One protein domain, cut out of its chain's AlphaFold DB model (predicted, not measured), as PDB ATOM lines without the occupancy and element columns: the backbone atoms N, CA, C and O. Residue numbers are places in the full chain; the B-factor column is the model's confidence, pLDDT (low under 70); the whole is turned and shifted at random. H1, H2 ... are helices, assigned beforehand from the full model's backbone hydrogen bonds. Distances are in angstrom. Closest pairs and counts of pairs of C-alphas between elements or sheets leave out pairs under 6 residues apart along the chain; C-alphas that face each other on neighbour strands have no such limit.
ATOM      1  N   GLY A 615     -42.341 -24.712 -36.645       59.41
ATOM      2  CA  GLY A 615     -42.891 -23.693 -35.747       59.41
ATOM      3  C   GLY A 615     -43.384 -24.274 -34.420       59.41
ATOM      4  O   GLY A 615     -42.992 -23.785 -33.364       59.41
ATOM      5  N   ASP A 616     -44.134 -25.379 -34.461       63.59
ATOM      6  CA  ASP A 616     -44.647 -26.046 -33.253       63.59
ATOM      7  C   ASP A 616     -43.515 -26.582 -32.368       63.59
ATOM      8  O   ASP A 616     -43.613 -26.538 -31.141       63.59
ATOM      9  N   ILE A 617     -42.419 -27.057 -32.977       73.00
ATOM     10  CA  ILE A 617     -41.224 -27.500 -32.242       73.00
ATOM     11  C   ILE A 617     -40.532 -26.301 -31.594       73.00
ATOM     12  O   ILE A 617     -40.232 -26.370 -30.410       73.00
ATOM     13  N   SER A 618     -40.328 -25.197 -32.319       75.19
ATOM     14  CA  SER A 618     -39.653 -24.005 -31.784       75.19
ATOM     15  C   SER A 618     -40.397 -23.412 -30.585       75.19
ATOM     16  O   SER A 618     -39.796 -23.192 -29.535       75.19
ATOM     17  N   THR A 619     -41.715 -23.221 -30.694       79.50
ATOM     18  CA  THR A 619     -42.538 -22.699 -29.589       79.50
ATOM     19  C   THR A 619     -42.585 -23.671 -28.410       79.50
ATOM     20  O   THR A 619     -42.533 -23.262 -27.250       79.50
ATOM     21  N   SER A 620     -42.639 -24.977 -28.681       81.75
ATOM     22  CA  SER A 620     -42.604 -25.989 -27.623       81.75
ATOM     23  C   SER A 620     -41.242 -26.035 -26.928       81.75
ATOM     24  O   SER A 620     -41.195 -26.107 -25.706       81.75
ATOM     25  N   MET A 621     -40.136 -25.909 -27.666       83.06
ATOM     26  CA  MET A 621     -38.789 -25.804 -27.102       83.06
ATOM     27  C   MET A 621     -38.655 -24.580 -26.199       83.06
ATOM     28  O   MET A 621     -38.145 -24.712 -25.092       83.06
ATOM     29  N   GLU A 622     -39.178 -23.419 -26.602       83.38
ATOM     30  CA  GLU A 622     -39.207 -22.227 -25.744       83.38
ATOM     31  C   GLU A 622     -39.981 -22.463 -24.444       83.38
ATOM     32  O   GLU A 622     -39.514 -22.064 -23.376       83.38
ATOM     33  N   ARG A 623     -41.109 -23.184 -24.501       81.56
ATOM     34  CA  ARG A 623     -41.842 -23.595 -23.293       81.56
ATOM     35  C   ARG A 623     -41.022 -24.535 -22.407       81.56
ATOM     36  O   ARG A 623     -41.052 -24.362 -21.194       81.56
ATOM     37  N   VAL A 624     -40.269 -25.478 -22.981       84.56
ATOM     38  CA  VAL A 624     -39.393 -26.392 -22.218       84.56
ATOM     39  C   VAL A 624     -38.176 -25.661 -21.628       84.56
ATOM     40  O   VAL A 624     -37.765 -25.945 -20.503       84.56
ATOM     41  N   PHE A 625     -37.625 -24.666 -22.331       85.62
ATOM     42  CA  PHE A 625     -36.571 -23.792 -21.799       85.62
ATOM     43  C   PHE A 625     -37.074 -22.852 -20.710       85.62
ATOM     44  O   PHE A 625     -36.298 -22.484 -19.837       85.62
ATOM     45  N   ALA A 626     -38.353 -22.478 -20.724       79.38
ATOM     46  CA  ALA A 626     -38.968 -21.745 -19.626       79.38
ATOM     47  C   ALA A 626     -39.242 -22.671 -18.431       79.38
ATOM     48  O   ALA A 626     -38.870 -22.335 -17.312       79.38
ATOM     49  N   SER A 627     -39.807 -23.860 -18.668       80.56
ATOM     50  CA  SER A 627     -40.077 -24.861 -17.634       80.56
ATOM     51  C   SER A 627     -39.830 -26.288 -18.143       80.56
ATOM     52  O   SER A 627     -40.565 -26.745 -19.025       80.56
ATOM     53  N   PRO A 628     -38.880 -27.049 -17.560       77.56
ATOM     54  CA  PRO A 628     -38.641 -28.443 -17.945       77.56
ATOM     55  C   PRO A 628     -39.896 -29.325 -17.820       77.56
ATOM     56  O   PRO A 628     -40.064 -30.269 -18.592       77.56
ATOM     57  N   SER A 629     -40.810 -28.991 -16.895       74.94
ATOM     58  CA  SER A 629     -42.071 -29.719 -16.689       74.94
ATOM     59  C   SER A 629     -43.011 -29.692 -17.888       74.94
ATOM     60  O   SER A 629     -43.748 -30.657 -18.103       74.94
ATOM     61  N   ALA A 630     -42.917 -28.665 -18.739       78.56
ATOM     62  CA  ALA A 630     -43.728 -28.546 -19.946       78.56
ATOM     63  C   ALA A 630     -43.496 -29.706 -20.928       78.56
ATOM     64  O   ALA A 630     -44.379 -30.011 -21.725       78.56
ATOM     65  N   LEU A 631     -42.342 -30.384 -20.862       79.19
ATOM     66  CA  LEU A 631     -42.055 -31.550 -21.696       79.19
ATOM     67  C   LEU A 631     -43.008 -32.718 -21.388       79.19
ATOM     68  O   LEU A 631     -43.445 -33.402 -22.308       79.19
ATOM     69  N   SER A 632     -43.382 -32.913 -20.119       74.44
ATOM     70  CA  SER A 632     -44.297 -33.990 -19.699       74.44
ATOM     71  C   SER A 632     -45.733 -33.803 -20.207       74.44
ATOM     72  O   SER A 632     -46.464 -34.776 -20.366       74.44
ATOM     73  N   GLU A 633     -46.119 -32.565 -20.527       73.88
ATOM     74  CA  GLU A 633     -47.445 -32.211 -21.053       73.88
ATOM     75  C   GLU A 633     -47.572 -32.471 -22.566       73.88
ATOM     76  O   GLU A 633     -48.653 -32.340 -23.142       73.88
ATOM     77  N   MET A 634     -46.469 -32.809 -23.240       80.94
ATOM     78  CA  MET A 634     -46.421 -32.984 -24.691       80.94
ATOM     79  C   MET A 634     -46.613 -34.445 -25.095       80.94
ATOM     80  O   MET A 634     -46.295 -35.365 -24.348       80.94
ATOM     81  N   THR A 635     -47.077 -34.683 -26.325       78.00
ATOM     82  CA  THR A 635     -47.177 -36.055 -26.858       78.00
ATOM     83  C   THR A 635     -45.790 -36.714 -26.965       78.00
ATOM     84  O   THR A 635     -44.820 -36.011 -27.263       78.00
ATOM     85  N   PRO A 636     -45.662 -38.051 -26.829       73.19
ATOM     86  CA  PRO A 636     -44.364 -38.739 -26.885       73.19
ATOM     87  C   PRO A 636     -43.545 -38.430 -28.149       73.19
ATOM     88  O   PRO A 636     -42.328 -38.273 -28.104       73.19
ATOM     89  N   THR A 637     -44.219 -38.271 -29.291       71.50
ATOM     90  CA  THR A 637     -43.584 -37.898 -30.563       71.50
ATOM     91  C   THR A 637     -42.969 -36.496 -30.520       71.50
ATOM     92  O   THR A 637     -41.894 -36.282 -31.079       71.50
ATOM     93  N   VAL A 638     -43.640 -35.534 -29.879       76.31
ATOM     94  CA  VAL A 638     -43.134 -34.163 -29.704       76.31
ATOM     95  C   VAL A 638     -42.013 -34.142 -28.666       76.31
ATOM     96  O   VAL A 638     -40.991 -33.505 -28.907       76.31
ATOM     97  N   GLN A 639     -42.152 -34.907 -27.578       81.50
ATOM     98  CA  GLN A 639     -41.111 -35.052 -26.561       81.50
ATOM     99  C   GLN A 639     -39.794 -35.539 -27.166       81.50
ATOM    100  O   GLN A 639     -38.768 -34.895 -26.975       81.50
ATOM    101  N   ASN A 640     -39.824 -36.624 -27.945       77.88
ATOM    102  CA  ASN A 640     -38.617 -37.188 -28.551       77.88
ATOM    103  C   ASN A 640     -37.946 -36.196 -29.512       77.88
ATOM    104  O   ASN A 640     -36.745 -35.979 -29.420       77.88
ATOM    105  N   LYS A 641     -38.722 -35.502 -30.358       81.00
ATOM    106  CA  LYS A 641     -38.174 -34.484 -31.270       81.00
ATOM    107  C   LYS A 641     -37.554 -33.289 -30.543       81.00
ATOM    108  O   LYS A 641     -36.551 -32.757 -31.005       81.00
ATOM    109  N   ILE A 642     -38.149 -32.855 -29.432       83.75
ATOM    110  CA  ILE A 642     -37.615 -31.760 -28.612       83.75
ATOM    111  C   ILE A 642     -36.351 -32.203 -27.885       83.75
ATOM    112  O   ILE A 642     -35.376 -31.459 -27.892       83.75
ATOM    113  N   LYS A 643     -36.331 -33.415 -27.316       85.50
ATOM    114  CA  LYS A 643     -35.122 -33.992 -26.715       85.50
ATOM    115  C   LYS A 643     -33.996 -34.036 -27.742       85.50
ATOM    116  O   LYS A 643     -32.956 -33.437 -27.503       85.50
ATOM    117  N   ASP A 644     -34.239 -34.619 -28.914       81.25
ATOM    118  CA  ASP A 644     -33.248 -34.690 -29.991       81.25
ATOM    119  C   ASP A 644     -32.745 -33.294 -30.400       81.25
ATOM    120  O   ASP A 644     -31.543 -33.084 -30.563       81.25
ATOM    121  N   ALA A 645     -33.639 -32.308 -30.527       84.38
ATOM    122  CA  ALA A 645     -33.260 -30.938 -30.874       84.38
ATOM    123  C   ALA A 645     -32.411 -30.261 -29.783       84.38
ATOM    124  O   ALA A 645     -31.415 -29.618 -30.102       84.38
ATOM    125  N   ILE A 646     -32.767 -30.427 -28.506       86.75
ATOM    126  CA  ILE A 646     -32.031 -29.867 -27.361       86.75
ATOM    127  C   ILE A 646     -30.661 -30.538 -27.207       86.75
ATOM    128  O   ILE A 646     -29.660 -29.859 -26.971       86.75
ATOM    129  N   PHE A 647     -30.586 -31.860 -27.367       86.38
ATOM    130  CA  PHE A 647     -29.334 -32.604 -27.241       86.38
ATOM    131  C   PHE A 647     -28.306 -32.189 -28.293       86.38
ATOM    132  O   PHE A 647     -27.130 -32.027 -27.962       86.38
ATOM    133  N   ASN A 648     -28.770 -31.919 -29.514       84.19
ATOM    134  CA  ASN A 648     -27.934 -31.473 -30.626       84.19
ATOM    135  C   ASN A 648     -27.533 -29.985 -30.563       84.19
ATOM    136  O   ASN A 648     -26.757 -29.536 -31.405       84.19
ATOM    137  N   MET A 649     -28.019 -29.204 -29.589       86.50
ATOM    138  CA  MET A 649     -27.599 -27.810 -29.405       86.50
ATOM    139  C   MET A 649     -26.267 -27.732 -28.638       86.50
ATOM    140  O   MET A 649     -26.212 -28.149 -27.473       86.50
ATOM    141  N   PRO A 650     -25.196 -27.182 -29.243       79.94
ATOM    142  CA  PRO A 650     -23.883 -27.112 -28.603       79.94
ATOM    143  C   PRO A 650     -23.832 -26.082 -27.468       79.94
ATOM    144  O   PRO A 650     -23.064 -26.254 -26.530       79.94
ATOM    145  N   THR A 651     -24.672 -25.046 -27.522       87.31
ATOM    146  CA  THR A 651     -24.718 -23.950 -26.546       87.31
ATOM    147  C   THR A 651     -26.149 -23.701 -26.060       87.31
ATOM    148  O   THR A 651     -27.102 -23.999 -26.791       87.31
ATOM    149  N   PRO A 652     -26.332 -23.176 -24.833       86.81
ATOM    150  CA  PRO A 652     -27.655 -22.861 -24.313       86.81
ATOM    151  C   PRO A 652     -28.316 -21.734 -25.123       86.81
ATOM    152  O   PRO A 652     -27.666 -20.737 -25.451       86.81
ATOM    153  N   PRO A 653     -29.616 -21.846 -25.438       86.06
ATOM    154  CA  PRO A 653     -30.346 -20.800 -26.143       86.06
ATOM    155  C   PRO A 653     -30.589 -19.580 -25.245       86.06
ATOM    156  O   PRO A 653     -30.678 -19.687 -24.023       86.06
ATOM    157  N   ALA A 654     -30.775 -18.407 -25.857       83.94
ATOM    158  CA  ALA A 654     -30.923 -17.137 -25.138       83.94
ATOM    159  C   ALA A 654     -32.084 -17.118 -24.120       83.94
ATOM    160  O   ALA A 654     -32.003 -16.429 -23.108       83.94
ATOM    161  N   SER A 655     -33.162 -17.867 -24.366       78.38
ATOM    162  CA  SER A 655     -34.284 -18.006 -23.428       78.38
ATOM    163  C   SER A 655     -33.901 -18.771 -22.158       78.38
ATOM    164  O   SER A 655     -34.306 -18.369 -21.068       78.38
ATOM    165  N   PHE A 656     -33.078 -19.816 -22.280       84.50
ATOM    166  CA  PHE A 656     -32.518 -20.540 -21.139       84.50
ATOM    167  C   PHE A 656     -31.560 -19.647 -20.346       84.50
ATOM    168  O   PHE A 656     -31.690 -19.544 -19.131       84.50
ATOM    169  N   VAL A 657     -30.660 -18.939 -21.040       85.12
ATOM    170  CA  VAL A 657     -29.716 -17.997 -20.417       85.12
ATOM    171  C   VAL A 657     -30.465 -16.949 -19.589       85.12
ATOM    172  O   VAL A 657     -30.217 -16.835 -18.395       85.12
ATOM    173  N   LYS A 658     -31.471 -16.289 -20.178       83.38
ATOM    174  CA  LYS A 658     -32.304 -15.289 -19.486       83.38
ATOM    175  C   LYS A 658     -33.040 -15.840 -18.266       83.38
ATOM    176  O   LYS A 658     -33.253 -15.103 -17.307       83.38
ATOM    177  N   ARG A 659     -33.477 -17.105 -18.299       83.81
ATOM    178  CA  ARG A 659     -34.127 -17.742 -17.144       83.81
ATOM    179  C   ARG A 659     -33.134 -17.896 -15.998       83.81
ATOM    180  O   ARG A 659     -33.412 -17.449 -14.893       83.81
ATOM    181  N   VAL A 660     -31.970 -18.472 -16.283       81.25
ATOM    182  CA  VAL A 660     -30.935 -18.722 -15.274       81.25
ATOM    183  C   VAL A 660     -30.377 -17.406 -14.715       81.25
ATOM    184  O   VAL A 660     -30.153 -17.312 -13.514       81.25
ATOM    185  N   GLU A 661     -30.217 -16.372 -15.549       82.06
ATOM    186  CA  GLU A 661     -29.839 -15.015 -15.111       82.06
ATOM    187  C   GLU A 661     -30.882 -14.383 -14.177       82.06
ATOM    188  O   GLU A 661     -30.539 -13.597 -13.298       82.06
ATOM    189  N   LYS A 662     -32.167 -14.710 -14.362       81.00
ATOM    190  CA  LYS A 662     -33.263 -14.212 -13.522       81.00
ATOM    191  C   LYS A 662     -33.379 -14.966 -12.194       81.00
ATOM    192  O   LYS A 662     -33.840 -14.389 -11.213       81.00
ATOM    193  N   GLU A 663     -33.016 -16.246 -12.176       76.06
ATOM    194  CA  GLU A 663     -33.086 -17.115 -10.995       76.06
ATOM    195  C   GLU A 663     -31.901 -16.901 -10.042       76.06
ATOM    196  O   GLU A 663     -32.068 -17.026  -8.831       76.06
ATOM    197  N   GLU A 664     -30.727 -16.510 -10.547       73.00
ATOM    198  CA  GLU A 664     -29.527 -16.320  -9.729       73.00
ATOM    199  C   GLU A 664     -28.873 -14.953  -9.966       73.00
ATOM    200  O   GLU A 664     -28.224 -14.702 -10.978       73.00
ATOM    201  N   PHE A 665     -29.020 -14.058  -8.987       56.56
ATOM    202  CA  PHE A 665     -28.607 -12.652  -9.071       56.56
ATOM    203  C   PHE A 665     -27.090 -12.385  -8.912       56.56
ATOM    204  O   PHE A 665     -26.702 -11.217  -8.871       56.56
ATOM    205  N   ALA A 666     -26.202 -13.389  -8.827       54.62
ATOM    206  CA  ALA A 666     -24.758 -13.132  -8.701       54.62
ATOM    207  C   ALA A 666     -23.844 -14.246  -9.254       54.62
ATOM    208  O   ALA A 666     -24.016 -15.417  -8.937       54.62
ATOM    209  N   ASN A 667     -22.805 -13.819  -9.989       59.69
ATOM    210  CA  ASN A 667     -21.670 -14.576 -10.549       59.69
ATOM    211  C   ASN A 667     -21.981 -15.561 -11.688       59.69
ATOM    212  O   ASN A 667     -22.070 -16.771 -11.510       59.69
ATOM    213  N   PHE A 668     -22.029 -15.013 -12.903       69.19
ATOM    214  CA  PHE A 668     -22.268 -15.746 -14.139       69.19
ATOM    215  C   PHE A 668     -20.975 -15.895 -14.948       69.19
ATOM    216  O   PHE A 668     -20.592 -14.994 -15.694       69.19
ATOM    217  N   THR A 669     -20.273 -17.017 -14.793       84.69
ATOM    218  CA  THR A 669     -19.189 -17.368 -15.722       84.69
ATOM    219  C   THR A 669     -19.732 -18.241 -16.861       84.69
ATOM    220  O   THR A 669     -20.702 -18.982 -16.652       84.69
ATOM    221  N   PRO A 670     -19.146 -18.186 -18.072       82.00
ATOM    222  CA  PRO A 670     -19.529 -19.069 -19.176       82.00
ATOM    223  C   PRO A 670     -19.498 -20.557 -18.796       82.00
ATOM    224  O   PRO A 670     -20.364 -21.319 -19.222       82.00
ATOM    225  N   GLU A 671     -18.555 -20.960 -17.943       83.25
ATOM    226  CA  GLU A 671     -18.428 -22.333 -17.449       83.25
ATOM    227  C   GLU A 671     -19.609 -22.732 -16.551       83.25
ATOM    228  O   GLU A 671     -20.144 -23.831 -16.690       83.25
ATOM    229  N   ALA A 672     -20.067 -21.833 -15.671       84.12
ATOM    230  CA  ALA A 672     -21.225 -22.080 -14.810       84.12
ATOM    231  C   ALA A 672     -22.528 -22.193 -15.622       84.12
ATOM    232  O   ALA A 672     -23.384 -23.028 -15.323       84.12
ATOM    233  N   MET A 673     -22.666 -21.392 -16.683       89.06
ATOM    234  CA  MET A 673     -23.789 -21.477 -17.621       89.06
ATOM    235  C   MET A 673     -23.790 -22.811 -18.380       89.06
ATOM    236  O   MET A 673     -24.824 -23.477 -18.465       89.06
ATOM    237  N   GLN A 674     -22.628 -23.242 -18.873       87.56
ATOM    238  CA  GLN A 674     -22.506 -24.518 -19.573       87.56
ATOM    239  C   GLN A 674     -22.817 -25.710 -18.656       87.56
ATOM    240  O   GLN A 674     -23.602 -26.575 -19.035       87.56
ATOM    241  N   ALA A 675     -22.311 -25.716 -17.418       85.75
ATOM    242  CA  ALA A 675     -22.605 -26.776 -16.451       85.75
ATOM    243  C   ALA A 675     -24.112 -26.902 -16.152       85.75
ATOM    244  O   ALA A 675     -24.649 -28.006 -16.034       85.75
ATOM    245  N   LYS A 676     -24.833 -25.776 -16.077       86.88
ATOM    246  CA  LYS A 676     -26.296 -25.777 -15.908       86.88
ATOM    247  C   LYS A 676     -27.037 -26.257 -17.146       86.88
ATOM    248  O   LYS A 676     -28.070 -26.915 -17.019       86.88
ATOM    249  N   TRP A 677     -26.534 -25.929 -18.330       91.00
ATOM    250  CA  TRP A 677     -27.076 -26.437 -19.584       91.00
ATOM    251  C   TRP A 677     -26.940 -27.960 -19.679       91.00
ATOM    252  O   TRP A 677     -27.903 -28.643 -20.027       91.00
ATOM    253  N   ASP A 678     -25.794 -28.501 -19.269       86.62
ATOM    254  CA  ASP A 678     -25.555 -29.944 -19.236       86.62
ATOM    255  C   ASP A 678     -26.460 -30.639 -18.201       86.62
ATOM    256  O   ASP A 678     -27.134 -31.618 -18.536       86.62
ATOM    257  N   LYS A 679     -26.608 -30.071 -16.992       85.56
ATOM    258  CA  LYS A 679     -27.553 -30.573 -15.969       85.56
ATOM    259  C   LYS A 679     -29.013 -30.518 -16.448       85.56
ATOM    260  O   LYS A 679     -29.814 -31.396 -16.137       85.56
ATOM    261  N   PHE A 680     -29.383 -29.506 -17.238       87.94
ATOM    262  CA  PHE A 680     -30.710 -29.425 -17.854       87.94
ATOM    263  C   PHE A 680     -30.930 -30.528 -18.899       87.94
ATOM    264  O   PHE A 680     -31.996 -31.146 -18.892       87.94
ATOM    265  N   LYS A 681     -29.934 -30.817 -19.753       86.88
ATOM    266  CA  LYS A 681     -29.984 -31.939 -20.709       86.88
ATOM    267  C   LYS A 681     -30.137 -33.283 -20.004       86.88
ATOM    268  O   LYS A 681     -30.926 -34.116 -20.441       86.88
ATOM    269  N   GLU A 682     -29.421 -33.479 -18.903       83.62
ATOM    270  CA  GLU A 682     -29.551 -34.669 -18.066       83.62
ATOM    271  C   GLU A 682     -30.981 -34.803 -17.517       83.62
ATOM    272  O   GLU A 682     -31.646 -35.811 -17.757       83.62
ATOM    273  N   LYS A 683     -31.516 -33.735 -16.909       79.88
ATOM    274  CA  LYS A 683     -32.858 -33.720 -16.299       79.88
ATOM    275  C   LYS A 683     -33.988 -34.046 -17.282       79.88
ATOM    276  O   LYS A 683     -34.926 -34.747 -16.917       79.88
ATOM    277  N   ILE A 684     -33.919 -33.578 -18.531       80.75
ATOM    278  CA  ILE A 684     -34.943 -33.900 -19.548       80.75
ATOM    279  C   ILE A 684     -34.821 -35.328 -20.105       80.75
ATOM    280  O   ILE A 684     -35.756 -35.827 -20.743       80.75
ATOM    281  N   ASN A 685     -33.678 -35.989 -19.904       77.19
ATOM    282  CA  ASN A 685     -33.414 -37.327 -20.425       77.19
ATOM    283  C   ASN A 685     -33.701 -38.432 -19.407       77.19
ATOM    284  O   ASN A 685     -33.999 -39.552 -19.817       77.19
ATOM    285  N   THR A 686     -33.679 -38.122 -18.111       73.62
ATOM    286  CA  THR A 686     -33.961 -39.095 -17.053       73.62
ATOM    287  C   THR A 686     -35.450 -39.478 -17.033       73.62
ATOM    288  O   THR A 686     -36.309 -38.621 -16.790       73.62
ATOM    289  N   PRO A 687     -35.809 -40.752 -17.293       53.62
ATOM    290  CA  PRO A 687     -37.192 -41.213 -17.202       53.62
ATOM    291  C   PRO A 687     -37.710 -41.063 -15.764       53.62
ATOM    292  O   PRO A 687     -37.079 -41.550 -14.834       53.62
ATOM    293  N   GLY A 688     -38.858 -40.402 -15.579       57.03
ATOM    294  CA  GLY A 688     -39.523 -40.276 -14.272       57.03
ATOM    295  C   GLY A 688     -39.174 -39.033 -13.443       57.03
ATOM    296  O   GLY A 688     -39.799 -38.820 -12.412       57.03
ATOM    297  N   LEU A 689     -38.257 -38.173 -13.900       54.16
ATOM    298  CA  LEU A 689     -37.757 -37.008 -13.143       54.16
ATOM    299  C   LEU A 689     -38.422 -35.674 -13.534       54.16
ATOM    300  O   LEU A 689     -37.846 -34.596 -13.390       54.16
ATOM    301  N   VAL A 690     -39.641 -35.745 -14.074       57.19
ATOM    302  CA  VAL A 690     -40.436 -34.575 -14.448       57.19
ATOM    303  C   VAL A 690     -41.846 -34.751 -13.899       57.19
ATOM    304  O   VAL A 690     -42.671 -35.438 -14.500       57.19
ATOM    305  N   LEU A 691     -42.112 -34.130 -12.748       55.62
ATOM    306  CA  LEU A 691     -43.461 -34.024 -12.200       55.62
ATOM    307  C   LEU A 691     -44.360 -33.304 -13.207       55.62
ATOM    308  O   LEU A 691     -44.009 -32.244 -13.736       55.62
ATOM    309  N   SER A 692     -45.545 -33.861 -13.452       60.47
ATOM    310  CA  SER A 692     -46.592 -33.114 -14.148       60.47
ATOM    311  C   SER A 692     -46.957 -31.866 -13.338       60.47
ATOM    312  O   SER A 692     -46.895 -31.869 -12.105       60.47
ATOM    313  N   SER A 693     -47.420 -30.809 -14.010       55.06
ATOM    314  CA  SER A 693     -47.901 -29.589 -13.343       55.06
ATOM    315  C   SER A 693     -48.954 -29.899 -12.265       55.06
ATOM    316  O   SER A 693     -48.965 -29.276 -11.206       55.06
ATOM    317  N   ALA A 694     -49.784 -30.928 -12.475       57.34
ATOM    318  CA  ALA A 694     -50.756 -31.404 -11.492       57.34
ATOM    319  C   ALA A 694     -50.103 -32.029 -10.244       57.34
ATOM    320  O   ALA A 694     -50.543 -31.753  -9.127       57.34
ATOM    321  N   GLN A 695     -49.049 -32.833 -10.407       64.06
ATOM    322  CA  GLN A 695     -48.307 -33.417  -9.283       64.06
ATOM    323  C   GLN A 695     -47.535 -32.351  -8.503       64.06
ATOM    324  O   GLN A 695     -47.579 -32.351  -7.277       64.06
ATOM    325  N   GLN A 696     -46.921 -31.391  -9.199       67.25
ATOM    326  CA  GLN A 696     -46.242 -30.256  -8.569       67.25
ATOM    327  C   GLN A 696     -47.220 -29.422  -7.723       67.25
ATOM    328  O   GLN A 696     -46.946 -29.109  -6.567       67.25
ATOM    329  N   ILE A 697     -48.403 -29.109  -8.268       68.38
ATOM    330  CA  ILE A 697     -49.456 -28.383  -7.543       68.38
ATOM    331  C   ILE A 697     -49.948 -29.191  -6.336       68.38
ATOM    332  O   ILE A 697     -50.190 -28.614  -5.275       68.38
ATOM    333  N   LYS A 698     -50.098 -30.514  -6.477       70.75
ATOM    334  CA  LYS A 698     -50.538 -31.400  -5.392       70.75
ATOM    335  C   LYS A 698     -49.512 -31.452  -4.255       70.75
ATOM    336  O   LYS A 698     -49.907 -31.281  -3.108       70.75
ATOM    337  N   LEU A 699     -48.224 -31.612  -4.563       72.00
ATOM    338  CA  LEU A 699     -47.138 -31.617  -3.574       72.00
ATOM    339  C   LEU A 699     -47.042 -30.274  -2.838       72.00
ATOM    340  O   LEU A 699     -47.066 -30.248  -1.609       72.00
ATOM    341  N   ASN A 700     -47.094 -29.162  -3.577       73.00
ATOM    342  CA  ASN A 700     -47.063 -27.820  -2.992       73.00
ATOM    343  C   ASN A 700     -48.273 -27.549  -2.081       73.00
ATOM    344  O   ASN A 700     -48.127 -26.954  -1.016       73.00
ATOM    345  N   ARG A 701     -49.478 -28.004  -2.463       70.56
ATOM    346  CA  ARG A 701     -50.686 -27.886  -1.621       70.56
ATOM    347  C   ARG A 701     -50.593 -28.688  -0.328       70.56
ATOM    348  O   ARG A 701     -51.225 -28.317   0.655       70.56
ATOM    349  N   LEU A 702     -49.842 -29.782  -0.343       72.12
ATOM    350  CA  LEU A 702     -49.635 -30.648   0.811       72.12
ATOM    351  C   LEU A 702     -48.428 -30.224   1.666       72.12
ATOM    352  O   LEU A 702     -48.188 -30.836   2.703       72.12
ATOM    353  N   GLY A 703     -47.714 -29.164   1.268       80.69
ATOM    354  CA  GLY A 703     -46.549 -28.640   1.981       80.69
ATOM    355  C   GLY A 703     -45.278 -29.475   1.806       80.69
ATOM    356  O   GLY A 703     -44.352 -29.314   2.595       80.69
ATOM    357  N   TYR A 704     -45.233 -30.363   0.807       80.75
ATOM    358  CA  TYR A 704     -44.050 -31.165   0.497       80.75
ATOM    359  C   TYR A 704     -43.147 -30.437  -0.497       80.75
ATOM    360  O   TYR A 704     -43.629 -29.800  -1.437       80.75
ATOM    361  N   ASP A 705     -41.836 -30.549  -0.292       76.81
ATOM    362  CA  ASP A 705     -40.842 -29.957  -1.181       76.81
ATOM    363  C   ASP A 705     -40.739 -30.801  -2.459       76.81
ATOM    364  O   ASP A 705     -40.309 -31.955  -2.448       76.81
ATOM    365  N   ALA A 706     -41.187 -30.222  -3.570       68.44
ATOM    366  CA  ALA A 706     -41.222 -30.898  -4.857       68.44
ATOM    367  C   ALA A 706     -39.825 -31.137  -5.455       68.44
ATOM    368  O   ALA A 706     -39.683 -32.020  -6.300       68.44
ATOM    369  N   GLU A 707     -38.808 -30.374  -5.049       65.44
ATOM    370  CA  GLU A 707     -37.426 -30.591  -5.478       65.44
ATOM    371  C   GLU A 707     -36.815 -31.761  -4.699       65.44
ATOM    372  O   GLU A 707     -36.327 -32.708  -5.316       65.44
ATOM    373  N   ALA A 708     -37.008 -31.799  -3.374       69.12
ATOM    374  CA  ALA A 708     -36.616 -32.944  -2.544       69.12
ATOM    375  C   ALA A 708     -37.330 -34.249  -2.957       69.12
ATOM    376  O   ALA A 708     -36.712 -35.309  -2.991       69.12
ATOM    377  N   TYR A 709     -38.607 -34.173  -3.353       70.62
ATOM    378  CA  TYR A 709     -39.381 -35.311  -3.879       70.62
ATOM    379  C   TYR A 709     -38.803 -35.898  -5.175       70.62
ATOM    380  O   TYR A 709     -38.992 -37.079  -5.464       70.62
ATOM    381  N   MET A 710     -38.105 -35.092  -5.976       69.12
ATOM    382  CA  MET A 710     -37.490 -35.562  -7.218       69.12
ATOM    383  C   MET A 710     -36.050 -36.042  -7.040       69.12
ATOM    384  O   MET A 710     -35.603 -36.878  -7.825       69.12
ATOM    385  N   GLU A 711     -35.326 -35.507  -6.058       63.19
ATOM    386  CA  GLU A 711     -33.898 -35.777  -5.865       63.19
ATOM    387  C   GLU A 711     -33.614 -36.911  -4.865       63.19
ATOM    388  O   GLU A 711     -32.593 -37.584  -5.001       63.19
ATOM    389  N   ASP A 712     -34.516 -37.169  -3.912       74.94
ATOM    390  CA  ASP A 712     -34.347 -38.196  -2.879       74.94
ATOM    391  C   ASP A 712     -35.435 -39.279  -2.992       74.94
ATOM    392  O   ASP A 712     -36.621 -39.047  -2.756       74.94
ATOM    393  N   GLU A 713     -35.016 -40.493  -3.361       63.97
ATOM    394  CA  GLU A 713     -35.889 -41.661  -3.505       63.97
ATOM    395  C   GLU A 713     -36.557 -42.068  -2.183       63.97
ATOM    396  O   GLU A 713     -37.733 -42.427  -2.191       63.97
ATOM    397  N   GLY A 714     -35.869 -41.920  -1.046       76.50
ATOM    398  CA  GLY A 714     -36.437 -42.204   0.273       76.50
ATOM    399  C   GLY A 714     -37.471 -41.161   0.695       76.50
ATOM    400  O   GLY A 714     -38.515 -41.505   1.249       76.50
ATOM    401  N   TYR A 715     -37.230 -39.886   0.377       72.69
ATOM    402  CA  TYR A 715     -38.223 -38.831   0.592       72.69
ATOM    403  C   TYR A 715     -39.445 -39.018  -0.320       72.69
ATOM    404  O   TYR A 715     -40.578 -38.857   0.130       72.69
ATOM    405  N   ARG A 716     -39.239 -39.426  -1.577       79.75
ATOM    406  CA  ARG A 716     -40.318 -39.728  -2.528       79.75
ATOM    407  C   ARG A 716     -41.223 -40.856  -2.037       79.75
ATOM    408  O   ARG A 716     -42.439 -40.687  -2.014       79.75
ATOM    409  N   GLU A 717     -40.633 -41.971  -1.608       75.62
ATOM    410  CA  GLU A 717     -41.373 -43.119  -1.069       75.62
ATOM    411  C   GLU A 717     -42.174 -42.749   0.186       75.62
ATOM    412  O   GLU A 717     -43.339 -43.129   0.310       75.62
ATOM    413  N   GLU A 718     -41.590 -41.959   1.092       72.25
ATOM    414  CA  GLU A 718     -42.275 -41.509   2.307       72.25
ATOM    415  C   GLU A 718     -43.428 -40.544   1.997       72.25
ATOM    416  O   GLU A 718     -44.508 -40.650   2.580       72.25
ATOM    417  N   VAL A 719     -43.246 -39.626   1.047       73.19
ATOM    418  CA  VAL A 719     -44.310 -38.712   0.614       73.19
ATOM    419  C   VAL A 719     -45.432 -39.474  -0.096       73.19
ATOM    420  O   VAL A 719     -46.600 -39.204   0.174       73.19
ATOM    421  N   ASP A 720     -45.114 -40.453  -0.944       77.06
ATOM    422  CA  ASP A 720     -46.116 -41.302  -1.600       77.06
ATOM    423  C   ASP A 720     -46.897 -42.145  -0.590       77.06
ATOM    424  O   ASP A 720     -48.127 -42.233  -0.677       77.06
ATOM    425  N   ARG A 721     -46.211 -42.682   0.426       83.75
ATOM    426  CA  ARG A 721     -46.840 -43.370   1.558       83.75
ATOM    427  C   ARG A 721     -47.808 -42.441   2.290       83.75
ATOM    428  O   ARG A 721     -48.981 -42.778   2.431       83.75
ATOM    429  N   LEU A 722     -47.365 -41.244   2.673       69.62
ATOM    430  CA  LEU A 722     -48.191 -40.260   3.385       69.62
ATOM    431  C   LEU A 722     -49.362 -39.723   2.544       69.62
ATOM    432  O   LEU A 722     -50.405 -39.388   3.102       69.62
ATOM    433  N   ILE A 723     -49.211 -39.636   1.218       73.38
ATOM    434  CA  ILE A 723     -50.300 -39.297   0.288       73.38
ATOM    435  C   ILE A 723     -51.296 -40.452   0.162       73.38
ATOM    436  O   ILE A 723     -52.474 -40.189  -0.043       73.38
ATOM    437  N   SER A 724     -50.852 -41.706   0.255       71.06
ATOM    438  CA  SER A 724     -51.743 -42.872   0.209       71.06
ATOM    439  C   SER A 724     -52.521 -43.097   1.513       71.06
ATOM    440  O   SER A 724     -53.598 -43.686   1.490       71.06
ATOM    441  N   GLU A 725     -51.989 -42.611   2.639       68.25
ATOM    442  CA  GLU A 725     -52.606 -42.696   3.970       68.25
ATOM    443  C   GLU A 725     -53.631 -41.580   4.249       68.25
ATOM    444  O   GLU A 725     -54.402 -41.688   5.206       68.25
ATOM    445  N   LYS A 726     -53.643 -40.515   3.439       60.88
ATOM    446  CA  LYS A 726     -54.572 -39.376   3.527       60.88
ATOM    447  C   LYS A 726     -55.600 -39.410   2.407       60.88
ATOM    448  O   LYS A 726     -56.769 -39.076   2.704       60.88
TER     449      LYS A 726
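AT A GLANCE: This is residues 615 to 726 of the 726 residues of an uncharacterized protein of Flavobacteriales bacterium CG18_big_fil_WC_8_21_14_2_50_32_9 (UniProt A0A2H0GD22). The domain has two lobes: a larger one of H1 to H5, in which H1 and H4 run the same way and H3 and H5 cross them at large angles, with short H2 beside the end of H5, and a smaller, open zigzag of H6, H7 and H8 that meet only at corners. Residues 686 to 692 lead from one lobe to the other, and residues 662 to 667 stick out of the larger one. The printed part has 112 residues, with eight named helices, H1 to H8 in order, and no named strand; the class is all helix. It is only just compact, close to loose, with a radius of gyration of the C-alphas of 15.6 A, and its flat outline spans 46 by 37 by 20 A.

HOW THE PARTS SIT: Begin at H5, residues 670 to 685, the longest helix. With residues 681 to 685 alone it touches H3, residues 636 to 647, opposite ways at a shallow tilt of 23 degrees; the closest C-alphas are those of Phe 647 and Lys 681, 6.6 A apart. H5 also touches H2, residues 628 to 631, closest at C-alphas 628 and 684, 6.8 A apart. From H3 go to the hub H1, residues 615 to 626: they touch at Met 621 and Ile 642, closest C-alphas 6.3 A apart, at a steep tilt of 69 degrees, only just short of about perpendicular. H1 touches H4, residues 654 to 663, the same way at a shallow tilt of 20 degrees, with C-alphas 625 and 656 closest at 5.2 A. H4 and H5 are close but not clearly touching, about perpendicular at 79 degrees, with C-alphas 657 and 673 closest at 7.4 A. Beyond, H6, residues 693 to 701, is close to H2 but not clearly touching, with C-alphas 629 and 693 closest at 6.7 A. H7, residues 706 to 711, and H8, residues 713 to 724, touch only at the corner, where C-alphas 709 and 716 are closest at 4.7 A. H6 and H7 only just touch, only at the corner, with 3 pairs of C-alphas within 8 A, the closest being 699 and 706 at 6.1 A. Every O i to N i+4 pair is within hydrogen-bond range in H1 and H3 to H8; H2 is too short for one.

IN THESE COORDINATES: Find C-alpha 670 at (-19.529, -19.069, -19.176); from there H5 runs 23.0 A to C-alpha 685. H1 starts at C-alpha 615, (-42.891, -23.693, -35.747), and covers 16.7 A; H3 covers 16.2 A, H4 14.3 A and H6 12.2 A. H2 and H7 are the short ones, 5.9 A and 8.9 A. H8 runs 16.3 A to C-alpha 724 at (-51.743, -42.872, 0.209).

THE WHOLE: Look to the C-alphas of Pro 670 and Glu 725 for the two farthest apart, 46.8 A. The printed part has no cut and no long link, and it ends at the chain's last residue, 726. The mean pLDDT of the printed part is 75.9; 26 residues are under 70, among them 687 to 697 and 665 to 668.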